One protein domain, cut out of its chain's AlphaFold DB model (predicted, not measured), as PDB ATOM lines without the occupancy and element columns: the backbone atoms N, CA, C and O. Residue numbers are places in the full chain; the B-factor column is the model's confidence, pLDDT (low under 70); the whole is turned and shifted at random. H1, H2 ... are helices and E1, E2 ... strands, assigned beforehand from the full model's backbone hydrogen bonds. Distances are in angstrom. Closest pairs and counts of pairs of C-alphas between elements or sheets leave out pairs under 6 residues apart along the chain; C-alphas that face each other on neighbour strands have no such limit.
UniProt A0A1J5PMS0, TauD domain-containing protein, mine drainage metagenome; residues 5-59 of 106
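AT A GLANCE: This is residues 5 to 59 of the 106 residues of the protein "TauD domain-containing protein" of mine drainage metagenome (UniProt A0A1J5PMS0). Look first for a small two-strand hairpin, E1 and E2, at one side, and helix H1 at the other, with the long looping stretch of residues 22 to 43 between them. Residues 10 to 15, in the hairpin's loop, stick out. The printed part has 55 residues, in the order E1, E2, H1; the sheet E1 - E2 is antiparallel, and the class is mixed, with under half of the residues in named elements. It is only just compact, close to loose, with a radius of gyration of the C-alphas of 12.0 A and spans of 35 by 25 by 20 A.

IN THESE COORDINATES: Find C-alpha 5 at (-24.149, 14.722, -6.071), where E1, residues 5 to 7, begins; it is 6.8 A long. E2, residues 18 to 21, runs 9.8 A. H1, residues 44 to 58, runs 21.0 A to C-alpha 58 at (-34.408, 16.000, -25.349).

HOW THE PARTS SIT: In the hairpin, E1 and E2 are antiparallel at 137 degrees; N 6 and O 19 are within hydrogen-bond range at 2.8 A. C-alphas 7 and 18 face each other at 4.4 A. H1 and E1 are apart, with no C-alpha of the one within 8 A of the other. In H1 every O i to N i+4 pair is within hydrogen-bond range.

THE WHOLE: The C-alphas farthest apart, Gly 15 and Asp 59, are 37.3 A apart. The printed part has no cut; the link E2 to H1 is long, and no printed residue is under 70 in pLDDT.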
ATOM      1  N   PRO A   5     -25.246  15.661  -6.240       97.00
ATOM      2  CA  PRO A   5     -24.149  14.722  -6.071       97.00
ATOM      3  C   PRO A   5     -23.688  14.189  -7.436       97.00
ATOM      4  O   PRO A   5     -24.466  13.650  -8.226       97.00
ATOM      5  N   ILE A   6     -22.396  14.357  -7.721       96.56
ATOM      6  CA  ILE A   6     -21.745  13.939  -8.964       96.56
ATOM      7  C   ILE A   6     -20.551  13.059  -8.613       96.56
ATOM      8  O   ILE A   6     -19.608  13.507  -7.955       96.56
ATOM      9  N   ARG A   7     -20.560  11.821  -9.099       97.06
ATOM     10  CA  ARG A   7     -19.428  10.902  -9.025       97.06
ATOM     11  C   ARG A   7     -18.250  11.455  -9.819       97.06
ATOM     12  O   ARG A   7     -18.392  11.860 -10.973       97.06
ATOM     13  N   VAL A   8     -17.073  11.444  -9.208       94.44
ATOM     14  CA  VAL A   8     -15.816  11.775  -9.873       94.44
ATOM     15  C   VAL A   8     -15.412  10.570 -10.728       94.44
ATOM     16  O   VAL A   8     -15.252   9.478 -10.184       94.44
ATOM     17  N   PRO A   9     -15.269  10.723 -12.057       90.75
ATOM     18  CA  PRO A   9     -14.772   9.646 -12.907       90.75
ATOM     19  C   PRO A   9     -13.371   9.205 -12.488       90.75
ATOM     20  O   PRO A   9     -12.590  10.028 -12.005       90.75
ATOM     21  N   GLU A  10     -13.032   7.939 -12.727       88.88
ATOM     22  CA  GLU A  10     -11.722   7.376 -12.373       88.88
ATOM     23  C   GLU A  10     -10.569   8.189 -12.969       88.88
ATOM     24  O   GLU A  10      -9.581   8.455 -12.286       88.88
ATOM     25  N   GLU A  11     -10.735   8.698 -14.196       85.69
ATOM     26  CA  GLU A  11      -9.736   9.533 -14.866       85.69
ATOM     27  C   GLU A  11      -9.440  10.870 -14.148       85.69
ATOM     28  O   GLU A  11      -8.458  11.540 -14.468       85.69
ATOM     29  N   PHE A  12     -10.272  11.271 -13.180       85.31
ATOM     30  CA  PHE A  12     -10.129  12.504 -12.399       85.31
ATOM     31  C   PHE A  12     -10.005  12.261 -10.889       85.31
ATOM     32  O   PHE A  12     -10.041  13.226 -10.118       85.31
ATOM     33  N   TYR A  13      -9.866  11.009 -10.449       88.56
ATOM     34  CA  TYR A  13      -9.817  10.686  -9.030       88.56
ATOM     35  C   TYR A  13      -8.572  11.282  -8.356       88.56
ATOM     36  O   TYR A  13      -7.435  11.035  -8.755       88.56
ATOM     37  N   LYS A  14      -8.795  12.083  -7.309       87.56
ATOM     38  CA  LYS A  14      -7.747  12.712  -6.482       87.56
ATOM     39  C   LYS A  14      -8.064  12.573  -4.988       87.56
ATOM     40  O   LYS A  14      -8.013  13.548  -4.244       87.56
ATOM     41  N   GLY A  15      -8.493  11.380  -4.569       90.94
ATOM     42  CA  GLY A  15      -8.881  11.101  -3.177       90.94
ATOM     43  C   GLY A  15     -10.300  11.545  -2.800       90.94
ATOM     44  O   GLY A  15     -10.665  11.495  -1.630       90.94
ATOM     45  N   ARG A  16     -11.109  11.979  -3.774       90.44
ATOM     46  CA  ARG A  16     -12.546  12.249  -3.615       90.44
ATOM     47  C   ARG A  16     -13.304  11.515  -4.712       90.44
ATOM     48  O   ARG A  16     -12.994  11.690  -5.888       90.44
ATOM     49  N   ASP A  17     -14.266  10.699  -4.312       92.75
ATOM     50  CA  ASP A  17     -15.112   9.870  -5.177       92.75
ATOM     51  C   ASP A  17     -16.375  10.604  -5.650       92.75
ATOM     52  O   ASP A  17     -16.962  10.246  -6.672       92.75
ATOM     53  N   ARG A  18     -16.772  11.663  -4.937       93.62
ATOM     54  CA  ARG A  18     -17.943  12.482  -5.242       93.62
ATOM     55  C   ARG A  18     -17.712  13.963  -4.965       93.62
ATOM     56  O   ARG A  18     -16.886  14.350  -4.136       93.62
ATOM     57  N   ILE A  19     -18.497  14.796  -5.635       94.94
ATOM     58  CA  ILE A  19     -18.617  16.232  -5.377       94.94
ATOM     59  C   ILE A  19     -20.091  16.631  -5.331       94.94
ATOM     60  O   ILE A  19     -20.924  15.981  -5.951       94.94
ATOM     61  N   HIS A  20     -20.395  17.737  -4.655       95.62
ATOM     62  CA  HIS A  20     -21.684  18.413  -4.772       95.62
ATOM     63  C   HIS A  20     -21.488  19.686  -5.591       95.62
ATOM     64  O   HIS A  20     -20.615  20.494  -5.275       95.62
ATOM     65  N   SER A  21     -22.244  19.850  -6.673       95.31
ATOM     66  CA  SER A  21     -22.098  20.993  -7.582       95.31
ATOM     67  C   SER A  21     -23.432  21.385  -8.193       95.31
ATOM     68  O   SER A  21     -24.330  20.557  -8.327       95.31
ATOM     69  N   LEU A  22     -23.555  22.642  -8.616       96.19
ATOM     70  CA  LEU A  22     -24.625  23.045  -9.524       96.19
ATOM     71  C   LEU A  22     -24.462  22.313 -10.863       96.19
ATOM     72  O   LEU A  22     -23.330  22.122 -11.319       96.19
ATOM     73  N   LEU A  23     -25.581  21.901 -11.467       95.62
ATOM     74  CA  LEU A  23     -25.606  21.378 -12.841       95.62
ATOM     75  C   LEU A  23     -25.608  22.503 -13.873       95.62
ATOM     76  O   LEU A  23     -25.039  22.328 -14.946       95.62
ATOM     77  N   VAL A  24     -26.234  23.629 -13.525       94.88
ATOM     78  CA  VAL A  24     -26.244  24.885 -14.276       94.88
ATOM     79  C   VAL A  24     -25.970  26.005 -13.275       94.88
ATOM     80  O   VAL A  24     -26.673  26.082 -12.263       94.88
ATOM     81  N   ASP A  25     -24.928  26.802 -13.500       93.81
ATOM     82  CA  ASP A  25     -24.597  27.953 -12.649       93.81
ATOM     83  C   ASP A  25     -25.289  29.250 -13.116       93.81
ATOM     84  O   ASP A  25     -26.083  29.247 -14.059       93.81
ATOM     85  N   GLU A  26     -25.036  30.355 -12.411       93.12
ATOM     86  CA  GLU A  26     -25.639  31.670 -12.690       93.12
ATOM     87  C   GLU A  26     -25.201  32.252 -14.044       93.12
ATOM     88  O   GLU A  26     -25.964  32.984 -14.668       93.12
ATOM     89  N   ASP A  27     -24.028  31.850 -14.541       93.75
ATOM     90  CA  ASP A  27     -23.488  32.229 -15.851       93.75
ATOM     91  C   ASP A  27     -23.950  31.280 -16.977       93.75
ATOM     92  O   ASP A  27     -23.442  31.335 -18.103       93.75
ATOM     93  N   HIS A  28     -24.905  30.390 -16.685       90.94
ATOM     94  CA  HIS A  28     -25.416  29.355 -17.585       90.94
ATOM     95  C   HIS A  28     -24.364  28.333 -18.045       90.94
ATOM     96  O   HIS A  28     -24.522  27.702 -19.096       90.94
ATOM     97  N   ASN A  29     -23.300  28.121 -17.267       94.75
ATOM     98  CA  ASN A  29     -22.366  27.036 -17.532       94.75
ATOM     99  C   ASN A  29     -22.940  25.703 -17.050       94.75
ATOM    100  O   ASN A  29     -23.514  25.595 -15.967       94.75
ATOM    101  N   PHE A  30     -22.700  24.655 -17.829       95.06
ATOM    102  CA  PHE A  30     -23.118  23.297 -17.541       95.06
ATOM    103  C   PHE A  30     -22.016  22.481 -16.871       95.06
ATOM    104  O   PHE A  30     -20.876  22.392 -17.337       95.06
ATOM    105  N   ARG A  31     -22.408  21.748 -15.830       94.50
ATOM    106  CA  ARG A  31     -21.634  20.652 -15.244       94.50
ATOM    107  C   ARG A  31     -22.486  19.396 -15.165       94.50
ATOM    108  O   ARG A  31     -22.852  18.928 -14.092       94.50
ATOM    109  N   TYR A  32     -22.791  18.845 -16.333       95.12
ATOM    110  CA  TYR A  32     -23.702  17.721 -16.464       95.12
ATOM    111  C   TYR A  32     -23.080  16.567 -17.254       95.12
ATOM    112  O   TYR A  32     -22.584  16.741 -18.366       95.12
ATOM    113  N   ARG A  33     -23.141  15.364 -16.678       94.69
ATOM    114  CA  ARG A  33     -22.869  14.096 -17.361       94.69
ATOM    115  C   ARG A  33     -23.762  13.023 -16.738       94.69
ATOM    116  O   ARG A  33     -23.619  12.698 -15.563       94.69
ATOM    117  N   ARG A  34     -24.704  12.512 -17.537       94.25
ATOM    118  CA  ARG A  34     -25.851  11.707 -17.084       94.25
ATOM    119  C   ARG A  34     -25.478  10.513 -16.199       94.25
ATOM    120  O   ARG A  34     -26.172  10.254 -15.227       94.25
ATOM    121  N   ASP A  35     -24.399   9.807 -16.534       94.62
ATOM    122  CA  ASP A  35     -23.915   8.599 -15.845       94.62
ATOM    123  C   ASP A  35     -23.135   8.873 -14.545       94.62
ATOM    124  O   ASP A  35     -22.723   7.935 -13.857       94.62
ATOM    125  N   LEU A  36     -22.900  10.145 -14.217       96.31
ATOM    126  CA  LEU A  36     -22.198  10.547 -13.000       96.31
ATOM    127  C   LEU A  36     -23.125  11.097 -11.919       96.31
ATOM    128  O   LEU A  36     -22.678  11.241 -10.787       96.31
ATOM    129  N   ILE A  37     -24.379  11.419 -12.236       96.94
ATOM    130  CA  ILE A  37     -25.325  11.920 -11.234       96.94
ATOM    131  C   ILE A  37     -25.810  10.750 -10.374       96.94
ATOM    132  O   ILE A  37     -26.363   9.791 -10.914       96.94
ATOM    133  N   LEU A  38     -25.621  10.845  -9.056       96.81
ATOM    134  CA  LEU A  38     -26.070   9.835  -8.088       96.81
ATOM    135  C   LEU A  38     -27.566  10.041  -7.810       96.81
ATOM    136  O   LEU A  38     -27.952  10.832  -6.951       96.81
ATOM    137  N   ARG A  39     -28.425   9.405  -8.614       96.06
ATOM    138  CA  ARG A  39     -29.886   9.636  -8.606       96.06
ATOM    139  C   ARG A  39     -30.561   9.136  -7.336       96.06
ATOM    140  O   ARG A  39     -31.560   9.702  -6.913       96.06
ATOM    141  N   GLU A  40     -30.008   8.085  -6.758       96.19
ATOM    142  CA  GLU A  40     -30.412   7.483  -5.496       96.19
ATOM    143  C   GLU A  40     -30.223   8.416  -4.291       96.19
ATOM    144  O   GLU A  40     -30.858   8.213  -3.262       96.19
ATOM    145  N   GLU A  41     -29.392   9.455  -4.429       95.94
ATOM    146  CA  GLU A  41     -29.120  10.456  -3.390       95.94
ATOM    147  C   GLU A  41     -29.950  11.746  -3.567       95.94
ATOM    148  O   GLU A  41     -29.761  12.704  -2.817       95.94
ATOM    149  N   LEU A  42     -30.850  11.810  -4.557       97.06
ATOM    150  CA  LEU A  42     -31.630  13.018  -4.844       97.06
ATOM    151  C   LEU A  42     -32.910  13.093  -4.012       97.06
ATOM    152  O   LEU A  42     -33.680  12.137  -3.928       97.06
ATOM    153  N   ASP A  43     -33.196  14.283  -3.489       96.94
ATOM    154  CA  ASP A  43     -34.511  14.615  -2.958       96.94
ATOM    155  C   ASP A  43     -35.551  14.813  -4.085       96.94
ATOM    156  O   ASP A  43     -35.240  14.862  -5.282       96.94
ATOM    157  N   ALA A  44     -36.824  14.944  -3.702       97.00
ATOM    158  CA  ALA A  44     -37.923  15.100  -4.655       97.00
ATOM    159  C   ALA A  44     -37.782  16.353  -5.542       97.00
ATOM    160  O   ALA A  44     -38.138  16.323  -6.721       97.00
ATOM    161  N   ARG A  45     -37.237  17.448  -5.001       96.25
ATOM    162  CA  ARG A  45     -37.061  18.711  -5.726       96.25
ATOM    163  C   ARG A  45     -35.914  18.611  -6.728       96.25
ATOM    164  O   ARG A  45     -36.059  19.053  -7.864       96.25
ATOM    165  N   GLN A  46     -34.789  18.033  -6.323       96.94
ATOM    166  CA  GLN A  46     -33.638  17.771  -7.178       96.94
ATOM    167  C   GLN A  46     -34.022  16.818  -8.310       96.94
ATOM    168  O   GLN A  46     -33.708  17.088  -9.467       96.94
ATOM    169  N   SER A  47     -34.746  15.741  -8.001       97.25
ATOM    170  CA  SER A  47     -35.220  14.781  -9.000       97.25
ATOM    171  C   SER A  47     -36.142  15.437 -10.037       97.25
ATOM    172  O   SER A  47     -35.948  15.254 -11.244       97.25
ATOM    173  N   ALA A  48     -37.082  16.281  -9.594       97.38
ATOM    174  CA  ALA A  48     -37.952  17.045 -10.489       97.38
ATOM    175  C   ALA A  48     -37.159  18.014 -11.387       97.38
ATOM    176  O   ALA A  48     -37.342  18.002 -12.603       97.38
ATOM    177  N   ALA A  49     -36.226  18.782 -10.817       96.50
ATOM    178  CA  ALA A  49     -35.394  19.725 -11.568       96.50
ATOM    179  C   ALA A  49     -34.463  19.026 -12.577       96.50
ATOM    180  O   ALA A  49     -34.281  19.501 -13.697       96.50
ATOM    181  N   LEU A  50     -33.888  17.875 -12.209       96.94
ATOM    182  CA  LEU A  50     -33.084  17.062 -13.123       96.94
ATOM    183  C   LEU A  50     -33.935  16.535 -14.284       96.94
ATOM    184  O   LEU A  50     -33.498  16.583 -15.432       96.94
ATOM    185  N   THR A  51     -35.147  16.062 -13.990       97.19
ATOM    186  CA  THR A  51     -36.083  15.570 -15.006       97.19
ATOM    187  C   THR A  51     -36.478  16.687 -15.970       97.19
ATOM    188  O   THR A  51     -36.448  16.483 -17.180       97.19
ATOM    189  N   GLU A  52     -36.784  17.880 -15.457       96.94
ATOM    190  CA  GLU A  52     -37.068  19.065 -16.271       96.94
ATOM    191  C   GLU A  52     -35.906  19.402 -17.208       96.94
ATOM    192  O   GLU A  52     -36.106  19.520 -18.417       96.94
ATOM    193  N   LEU A  53     -34.683  19.462 -16.679       95.00
ATOM    194  CA  LEU A  53     -33.489  19.715 -17.481       95.00
ATOM    195  C   LEU A  53     -33.308  18.656 -18.584       95.00
ATOM    196  O   LEU A  53     -33.040  18.998 -19.735       95.00
ATOM    197  N   GLU A  54     -33.468  17.370 -18.258       95.81
ATOM    198  CA  GLU A  54     -33.374  16.275 -19.233       95.81
ATOM    199  C   GLU A  54     -34.457  16.341 -20.317       95.81
ATOM    200  O   GLU A  54     -34.158  16.046 -21.475       95.81
ATOM    201  N   MET A  55     -35.676  16.771 -19.979       96.44
ATOM    202  CA  MET A  55     -36.744  16.991 -20.958       96.44
ATOM    203  C   MET A  55     -36.400  18.127 -21.926       96.44
ATOM    204  O   MET A  55     -36.554  17.954 -23.133       96.44
ATOM    205  N   GLN A  56     -35.866  19.247 -21.429       94.50
ATOM    206  CA  GLN A  56     -35.427  20.360 -22.282       94.50
ATOM    207  C   GLN A  56     -34.290  19.941 -23.224       94.50
ATOM    208  O   GLN A  56     -34.303  20.260 -24.409       94.50
ATOM    209  N   MET A  57     -33.326  19.157 -22.731       93.50
ATOM    210  CA  MET A  57     -32.235  18.628 -23.563       93.50
ATOM    211  C   MET A  57     -32.707  17.617 -24.619       93.50
ATOM    212  O   MET A  57     -32.007  17.403 -25.612       93.50
ATOM    213  N   ALA A  58     -33.850  16.960 -24.405       92.81
ATOM    214  CA  ALA A  58     -34.408  16.000 -25.349       92.81
ATOM    215  C   ALA A  58     -35.110  16.673 -26.540       92.81
ATOM    216  O   ALA A  58     -35.224  16.039 -27.595       92.81
ATOM    217  N   ASP A  59     -35.536  17.936 -26.405       95.44
ATOM    218  CA  ASP A  59     -36.169  18.695 -27.485       95.44
ATOM    219  C   ASP A  59     -35.226  18.784 -28.707       95.44
ATOM    220  O   ASP A  59     -34.106  19.293 -28.595       95.44
TER     221      ASP A  59